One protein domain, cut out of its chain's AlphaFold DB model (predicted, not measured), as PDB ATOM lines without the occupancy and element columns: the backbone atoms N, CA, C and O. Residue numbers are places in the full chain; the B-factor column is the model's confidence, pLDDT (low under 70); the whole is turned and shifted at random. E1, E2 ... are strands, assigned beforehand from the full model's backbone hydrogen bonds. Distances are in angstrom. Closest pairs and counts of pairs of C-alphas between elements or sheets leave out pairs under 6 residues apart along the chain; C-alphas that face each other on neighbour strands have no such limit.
ATOM      1  N   LEU A   7      -0.003  25.607  -9.454       95.62
ATOM      2  CA  LEU A   7      -0.195  26.997  -9.837       95.62
ATOM      3  C   LEU A   7       1.182  27.604 -10.097       95.62
ATOM      4  O   LEU A   7       2.099  27.451  -9.290       95.62
ATOM      5  N   VAL A   8       1.314  28.310 -11.216       95.69
ATOM      6  CA  VAL A   8       2.485  29.132 -11.522       95.69
ATOM      7  C   VAL A   8       2.040  30.584 -11.527       95.69
ATOM      8  O   VAL A   8       1.093  30.946 -12.219       95.69
ATOM      9  N   THR A   9       2.716  31.412 -10.739       96.12
ATOM     10  CA  THR A   9       2.500  32.860 -10.706       96.12
ATOM     11  C   THR A   9       3.729  33.562 -11.253       96.12
ATOM     12  O   THR A   9       4.855  33.202 -10.897       96.12
ATOM     13  N   LEU A  10       3.504  34.582 -12.075       94.62
ATOM     14  CA  LEU A  10       4.558  35.373 -12.689       94.62
ATOM     15  C   LEU A  10       4.310  36.857 -12.413       94.62
ATOM     16  O   LEU A  10       3.394  37.451 -12.981       94.62
ATOM     17  N   ALA A  11       5.118  37.436 -11.528       94.06
ATOM     18  CA  ALA A  11       5.101  38.859 -11.215       94.06
ATOM     19  C   ALA A  11       6.243  39.533 -11.980       94.06
ATOM     20  O   ALA A  11       7.404  39.413 -11.597       94.06
ATOM     21  N   LYS A  12       5.914  40.173 -13.101       91.12
ATOM     22  CA  LYS A  12       6.887  40.765 -14.030       91.12
ATOM     23  C   LYS A  12       7.232  42.189 -13.607       91.12
ATOM     24  O   LYS A  12       6.342  42.920 -13.183       91.12
ATOM     25  N   GLY A  13       8.493  42.580 -13.773       86.69
ATOM     26  CA  GLY A  13       8.911  43.973 -13.651       86.69
ATOM     27  C   GLY A  13       8.602  44.766 -14.922       86.69
ATOM     28  O   GLY A  13       7.672  45.568 -14.942       86.69
ATOM     29  N   ARG A  14       9.364  44.535 -15.998       84.00
ATOM     30  CA  ARG A  14       9.238  45.260 -17.272       84.00
ATOM     31  C   ARG A  14       8.894  44.307 -18.429       84.00
ATOM     32  O   ARG A  14       9.222  43.122 -18.419       84.00
ATOM     33  N   GLY A  15       8.200  44.852 -19.435       74.69
ATOM     34  CA  GLY A  15       8.093  44.293 -20.786       74.69
ATOM     35  C   GLY A  15       7.785  42.794 -20.857       74.69
ATOM     36  O   GLY A  15       6.867  42.288 -20.209       74.69
ATOM     37  N   LEU A  16       8.567  42.079 -21.669       74.38
ATOM     38  CA  LEU A  16       8.430  40.644 -21.939       74.38
ATOM     39  C   LEU A  16       8.910  39.744 -20.784       74.38
ATOM     40  O   LEU A  16       9.119  38.552 -20.994       74.38
ATOM     41  N   SER A  17       8.952  40.248 -19.543       79.81
ATOM     42  CA  SER A  17       9.458  39.536 -18.356       79.81
ATOM     43  C   SER A  17      10.985  39.372 -18.377       79.81
ATOM     44  O   SER A  17      11.491  38.272 -18.196       79.81
ATOM     45  N   ASP A  18      11.714  40.469 -18.590       88.44
ATOM     46  CA  ASP A  18      13.181  40.519 -18.450       88.44
ATOM     47  C   ASP A  18      13.651  40.575 -16.984       88.44
ATOM     48  O   ASP A  18      14.838  40.518 -16.704       88.44
ATOM     49  N   CYS A  19      12.719  40.735 -16.046       94.00
ATOM     50  CA  CYS A  19      12.942  40.716 -14.604       94.00
ATOM     51  C   CYS A  19      11.620  40.447 -13.871       94.00
ATOM     52  O   CYS A  19      10.523  40.643 -14.421       94.00
ATOM     53  N   GLY A  20      11.705  40.030 -12.611       95.44
ATOM     54  CA  GLY A  20      10.552  39.765 -11.759       95.44
ATOM     55  C   GLY A  20      10.702  38.511 -10.902       95.44
ATOM     56  O   GLY A  20      11.805  38.102 -10.550       95.44
ATOM     57  N   ILE A  21       9.564  37.914 -10.542       96.81
ATOM     58  CA  ILE A  21       9.469  36.708  -9.712       96.81
ATOM     59  C   ILE A  21       8.617  35.648 -10.416       96.81
ATOM     60  O   ILE A  21       7.484  35.917 -10.824       96.81
ATOM     61  N   GLN A  22       9.138  34.425 -10.505       96.81
ATOM     62  CA  GLN A  22       8.397  33.232 -10.901       96.81
ATOM     63  C   GLN A  22       8.272  32.311  -9.682       96.81
ATOM     64  O   GLN A  22       9.268  31.817  -9.148       96.81
ATOM     65  N   ALA A  23       7.042  32.048  -9.247       97.75
ATOM     66  CA  ALA A  23       6.772  31.148  -8.131       97.75
ATOM     67  C   ALA A  23       5.906  29.969  -8.577       97.75
ATOM     68  O   ALA A  23       4.933  30.131  -9.315       97.75
ATOM     69  N   ARG A  24       6.274  28.770  -8.113       97.12
ATOM     70  CA  ARG A  24       5.502  27.543  -8.309       97.12
ATOM     71  C   ARG A  24       4.910  27.097  -6.989       97.12
ATOM     72  O   ARG A  24       5.605  27.034  -5.971       97.12
ATOM     73  N   TRP A  25       3.643  26.726  -7.045       96.81
ATOM     74  CA  TRP A  25       2.851  26.324  -5.902       96.81
ATOM     75  C   TRP A  25       2.220  24.966  -6.154       96.81
ATOM     76  O   TRP A  25       1.796  24.665  -7.269       96.81
ATOM     77  N   ARG A  26       2.113  24.163  -5.099       95.56
ATOM     78  CA  ARG A  26       1.458  22.856  -5.145       95.56
ATOM     79  C   ARG A  26       0.377  22.790  -4.081       95.56
ATOM     80  O   ARG A  26       0.619  23.177  -2.938       95.56
ATOM     81  N   PHE A  27      -0.811  22.336  -4.464       94.31
ATOM     82  CA  PHE A  27      -1.913  22.142  -3.529       94.31
ATOM     83  C   PHE A  27      -1.647  20.909  -2.657       94.31
ATOM     84  O   PHE A  27      -1.455  19.808  -3.176       94.31
ATOM     85  N   ASP A  28      -1.620  21.093  -1.337       91.38
ATOM     86  CA  ASP A  28      -1.345  20.025  -0.363       91.38
ATOM     87  C   ASP A  28      -2.607  19.262   0.090       91.38
ATOM     88  O   ASP A  28      -2.518  18.308   0.863       91.38
ATOM     89  N   GLY A  29      -3.779  19.646  -0.424       91.50
ATOM     90  CA  GLY A  29      -5.087  19.138  -0.002       91.50
ATOM     91  C   GLY A  29      -5.898  20.157   0.800       91.50
ATOM     92  O   GLY A  29      -7.107  19.989   0.920       91.50
ATOM     93  N   GLN A  30      -5.263  21.222   1.300       93.44
ATOM     94  CA  GLN A  30      -5.937  22.331   1.986       93.44
ATOM     95  C   GLN A  30      -5.595  23.689   1.372       93.44
ATOM     96  O   GLN A  30      -6.464  24.549   1.254       93.44
ATOM     97  N   ARG A  31      -4.332  23.903   0.985       94.00
ATOM     98  CA  ARG A  31      -3.846  25.185   0.462       94.00
ATOM     99  C   ARG A  31      -2.691  25.010  -0.511       94.00
ATOM    100  O   ARG A  31      -2.041  23.969  -0.578       94.00
ATOM    101  N   PHE A  32      -2.417  26.070  -1.259       95.69
ATOM    102  CA  PHE A  32      -1.211  26.156  -2.066       95.69
ATOM    103  C   PHE A  32       0.004  26.423  -1.179       95.69
ATOM    104  O   PHE A  32       0.022  27.358  -0.377       95.69
ATOM    105  N   ARG A  33       1.032  25.590  -1.331       95.94
ATOM    106  CA  ARG A  33       2.338  25.758  -0.693       95.94
ATOM    107  C   ARG A  33       3.376  26.103  -1.743       95.94
ATOM    108  O   ARG A  33       3.391  25.494  -2.812       95.94
ATOM    109  N   LEU A  34       4.243  27.058  -1.423       97.06
ATOM    110  CA  LEU A  34       5.364  27.437  -2.273       97.06
ATOM    111  C   LEU A  34       6.357  26.272  -2.365       97.06
ATOM    112  O   LEU A  34       6.872  25.806  -1.346       97.06
ATOM    113  N   VAL A  35       6.628  25.817  -3.586       97.06
ATOM    114  CA  VAL A  35       7.582  24.728  -3.856       97.06
ATOM    115  C   VAL A  35       8.822  25.203  -4.606       97.06
ATOM    116  O   VAL A  35       9.874  24.589  -4.466       97.06
ATOM    117  N   ARG A  36       8.731  26.313  -5.348       97.75
ATOM    118  CA  ARG A  36       9.883  26.982  -5.967       97.75
ATOM    119  C   ARG A  36       9.662  28.487  -6.023       97.75
ATOM    120  O   ARG A  36       8.573  28.921  -6.390       97.75
ATOM    121  N   TYR A  37      10.706  29.248  -5.729       98.06
ATOM    122  CA  TYR A  37      10.767  30.693  -5.920       98.06
ATOM    123  C   TYR A  37      12.020  31.031  -6.721       98.06
ATOM    124  O   TYR A  37      13.133  30.701  -6.302       98.06
ATOM    125  N   ALA A  38      11.837  31.672  -7.867       98.06
ATOM    126  CA  ALA A  38      12.910  32.212  -8.683       98.06
ATOM    127  C   ALA A  38      12.691  33.706  -8.889       98.06
ATOM    128  O   ALA A  38      11.545  34.143  -9.023       98.06
ATOM    129  N   ALA A  39      13.770  34.479  -8.896       96.69
ATOM    130  CA  ALA A  39      13.683  35.916  -9.078       96.69
ATOM    131  C   ALA A  39      14.893  36.468  -9.821       96.69
ATOM    132  O   ALA A  39      16.023  36.042  -9.589       96.69
ATOM    133  N   GLU A  40      14.631  37.465 -10.654       95.94
ATOM    134  CA  GLU A  40      15.637  38.313 -11.273       95.94
ATOM    135  C   GLU A  40      15.282  39.774 -10.972       95.94
ATOM    136  O   GLU A  40      14.273  40.279 -11.470       95.94
ATOM    137  N   PRO A  41      16.039  40.450 -10.091       93.38
ATOM    138  CA  PRO A  41      15.685  41.793  -9.636       93.38
ATOM    139  C   PRO A  41      16.019  42.882 -10.663       93.38
ATOM    140  O   PRO A  41      15.414  43.953 -10.629       93.38
ATOM    141  N   THR A  42      16.975  42.628 -11.557       92.56
ATOM    142  CA  THR A  42      17.488  43.621 -12.501       92.56
ATOM    143  C   THR A  42      16.923  43.364 -13.886       92.56
ATOM    144  O   THR A  42      17.059  42.276 -14.421       92.56
ATOM    145  N   CYS A  43      16.305  44.388 -14.469       92.75
ATOM    146  CA  CYS A  43      15.747  44.344 -15.818       92.75
ATOM    147  C   CYS A  43      16.818  44.767 -16.833       92.75
ATOM    148  O   CYS A  43      16.921  45.953 -17.179       92.75
ATOM    149  N   ASP A  44      17.634  43.811 -17.261       89.94
ATOM    150  CA  ASP A  44      18.762  43.987 -18.186       89.94
ATOM    151  C   ASP A  44      18.529  43.342 -19.565       89.94
ATOM    152  O   ASP A  44      19.410  43.375 -20.424       89.94
ATOM    153  N   ASN A  45      17.320  42.816 -19.801       88.19
ATOM    154  CA  ASN A  45      16.931  42.140 -21.037       88.19
ATOM    155  C   ASN A  45      17.770  40.885 -21.340       88.19
ATOM    156  O   ASN A  45      17.936  40.521 -22.508       88.19
ATOM    157  N   TRP A  46      18.292  40.234 -20.296       87.12
ATOM    158  CA  TRP A  46      19.165  39.075 -20.423       87.12
ATOM    159  C   TRP A  46      18.417  37.737 -20.293       87.12
ATOM    160  O   TRP A  46      18.416  36.958 -21.250       87.12
ATOM    161  N   HIS A  47      17.754  37.448 -19.163       88.56
ATOM    162  CA  HIS A  47      16.999  36.197 -18.995       88.56
ATOM    163  C   HIS A  47      15.480  36.393 -19.085       88.56
ATOM    164  O   HIS A  47      14.912  37.416 -18.710       88.56
ATOM    165  N   GLY A  48      14.807  35.339 -19.553       89.31
ATOM    166  CA  GLY A  48      13.371  35.165 -19.359       89.31
ATOM    167  C   GLY A  48      13.056  34.390 -18.069       89.31
ATOM    168  O   GLY A  48      13.950  33.771 -17.485       89.31
ATOM    169  N   PRO A  49      11.774  34.316 -17.666       88.00
ATOM    170  CA  PRO A  49      11.346  33.755 -16.380       88.00
ATOM    171  C   PRO A  49      11.812  32.333 -16.079       88.00
ATOM    172  O   PRO A  49      11.989  31.967 -14.917       88.00
ATOM    173  N   ASP A  50      12.004  31.524 -17.119       91.31
ATOM    174  CA  ASP A  50      12.427  30.130 -16.981       91.31
ATOM    175  C   ASP A  50      13.925  29.992 -16.670       91.31
ATOM    176  O   ASP A  50      14.348  28.961 -16.149       91.31
ATOM    177  N   ALA A  51      14.709  31.043 -16.927       93.38
ATOM    178  CA  ALA A  51      16.137  31.114 -16.641       93.38
ATOM    179  C   ALA A  51      16.466  31.950 -15.388       93.38
ATOM    180  O   ALA A  51      17.625  31.992 -14.978       93.38
ATOM    181  N   TRP A  52      15.470  32.557 -14.731       94.81
ATOM    182  CA  TRP A  52      15.703  33.301 -13.492       94.81
ATOM    183  C   TRP A  52      16.296  32.413 -12.384       94.81
ATOM    184  O   TRP A  52      15.841  31.272 -12.188       94.81
ATOM    185  N   PRO A  53      17.272  32.930 -11.610       96.00
ATOM    186  CA  PRO A  53      17.887  32.204 -10.508       96.00
ATOM    187  C   PRO A  53      16.859  31.681  -9.507       96.00
ATOM    188  O   PRO A  53      15.990  32.412  -9.031       96.00
ATOM    189  N   THR A  54      16.976  30.402  -9.146       97.62
ATOM    190  CA  THR A  54      16.145  29.825  -8.084       97.62
ATOM    191  C   THR A  54      16.724  30.199  -6.735       97.62
ATOM    192  O   THR A  54      17.840  29.803  -6.415       97.62
ATOM    193  N   LEU A  55      15.951  30.927  -5.935       97.69
ATOM    194  CA  LEU A  55      16.373  31.365  -4.605       97.69
ATOM    195  C   LEU A  55      15.849  30.439  -3.504       97.69
ATOM    196  O   LEU A  55      16.425  30.383  -2.422       97.69
ATOM    197  N   TRP A  56      14.763  29.704  -3.769       97.75
ATOM    198  CA  TRP A  56      14.174  28.785  -2.797       97.75
ATOM    199  C   TRP A  56      13.524  27.566  -3.452       97.75
ATOM    200  O   TRP A  56      12.833  27.688  -4.469       97.75
ATOM    201  N   ILE A  57      13.677  26.400  -2.814       97.31
ATOM    202  CA  ILE A  57      12.951  25.160  -3.118       97.31
ATOM    203  C   ILE A  57      12.524  24.498  -1.805       97.31
ATOM    204  O   ILE A  57      13.334  24.357  -0.891       97.31
ATOM    205  N   THR A  58      11.280  24.024  -1.750       93.06
ATOM    206  CA  THR A  58      10.792  23.156  -0.666       93.06
ATOM    207  C   THR A  58      10.628  21.735  -1.210       93.06
ATOM    208  O   THR A  58       9.975  21.558  -2.241       93.06
TER     209      THR A  58
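Overview. This is residues 7 to 58 of the 59 residues of the protein "Protein" of Escherichia coli (UniProt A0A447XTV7). A single antiparallel sheet of four strands, two long ones side by side in the middle and a shorter one along each edge, makes a narrow slab with no helix over either face. A long loop, residues 41 to 53, joins E3 to E4 at one end of the slab, and the turn between E2 and E3 lies at the other end. The printed part has 52 residues, with no named helix and four named strands, E1 to E4, in the same order along the chain and across the sheet; the class is all strand. It is only just compact, close to loose, with a radius of gyration of the C-alphas of 11.8 A, and its outline is a rod of 39 by 18 by 13 A.

Along the chain. E3, residues 32 to 40, is the longest strand by residues and measures 22.7 A from C-alpha 32 to C-alpha 40; it bends by 62 degrees at residue 35. E2, residues 20 to 27, measures 23.1 A. E1, residues 7 to 12, measures 16.0 A and begins with C-alpha 7 at (-0.195, 26.997, -9.837). E4, residues 54 to 57, measures 7.5 A and ends with C-alpha 57 at (12.951, 25.160, -3.118).

Arrangement. The four strands form a meander, each strand the antiparallel neighbour of the one before. The inner strands E2 and E3 form a hairpin at 164 degrees, with N 22 and O 38 within hydrogen-bond range at 2.8 A. The edge strand E1 forms a hairpin with E2 at 167 degrees, with N 9 and O 23 at 2.9 A. The other edge strand, E4, forms a hairpin with E3 at 165 degrees, with N 37 and O 56 at 2.9 A. E1 and E4 are apart.

Size, cuts and confidence. The C-alphas of Gly 29 and Asp 44 are the two farthest apart, 38.9 A. The link from E3 to E4 is long, 13 residues, while that from E1 to E2 is short and that from E2 to E3 tight. The printed part has no cut, its mean pLDDT is 92.9, and no printed residue is under 70.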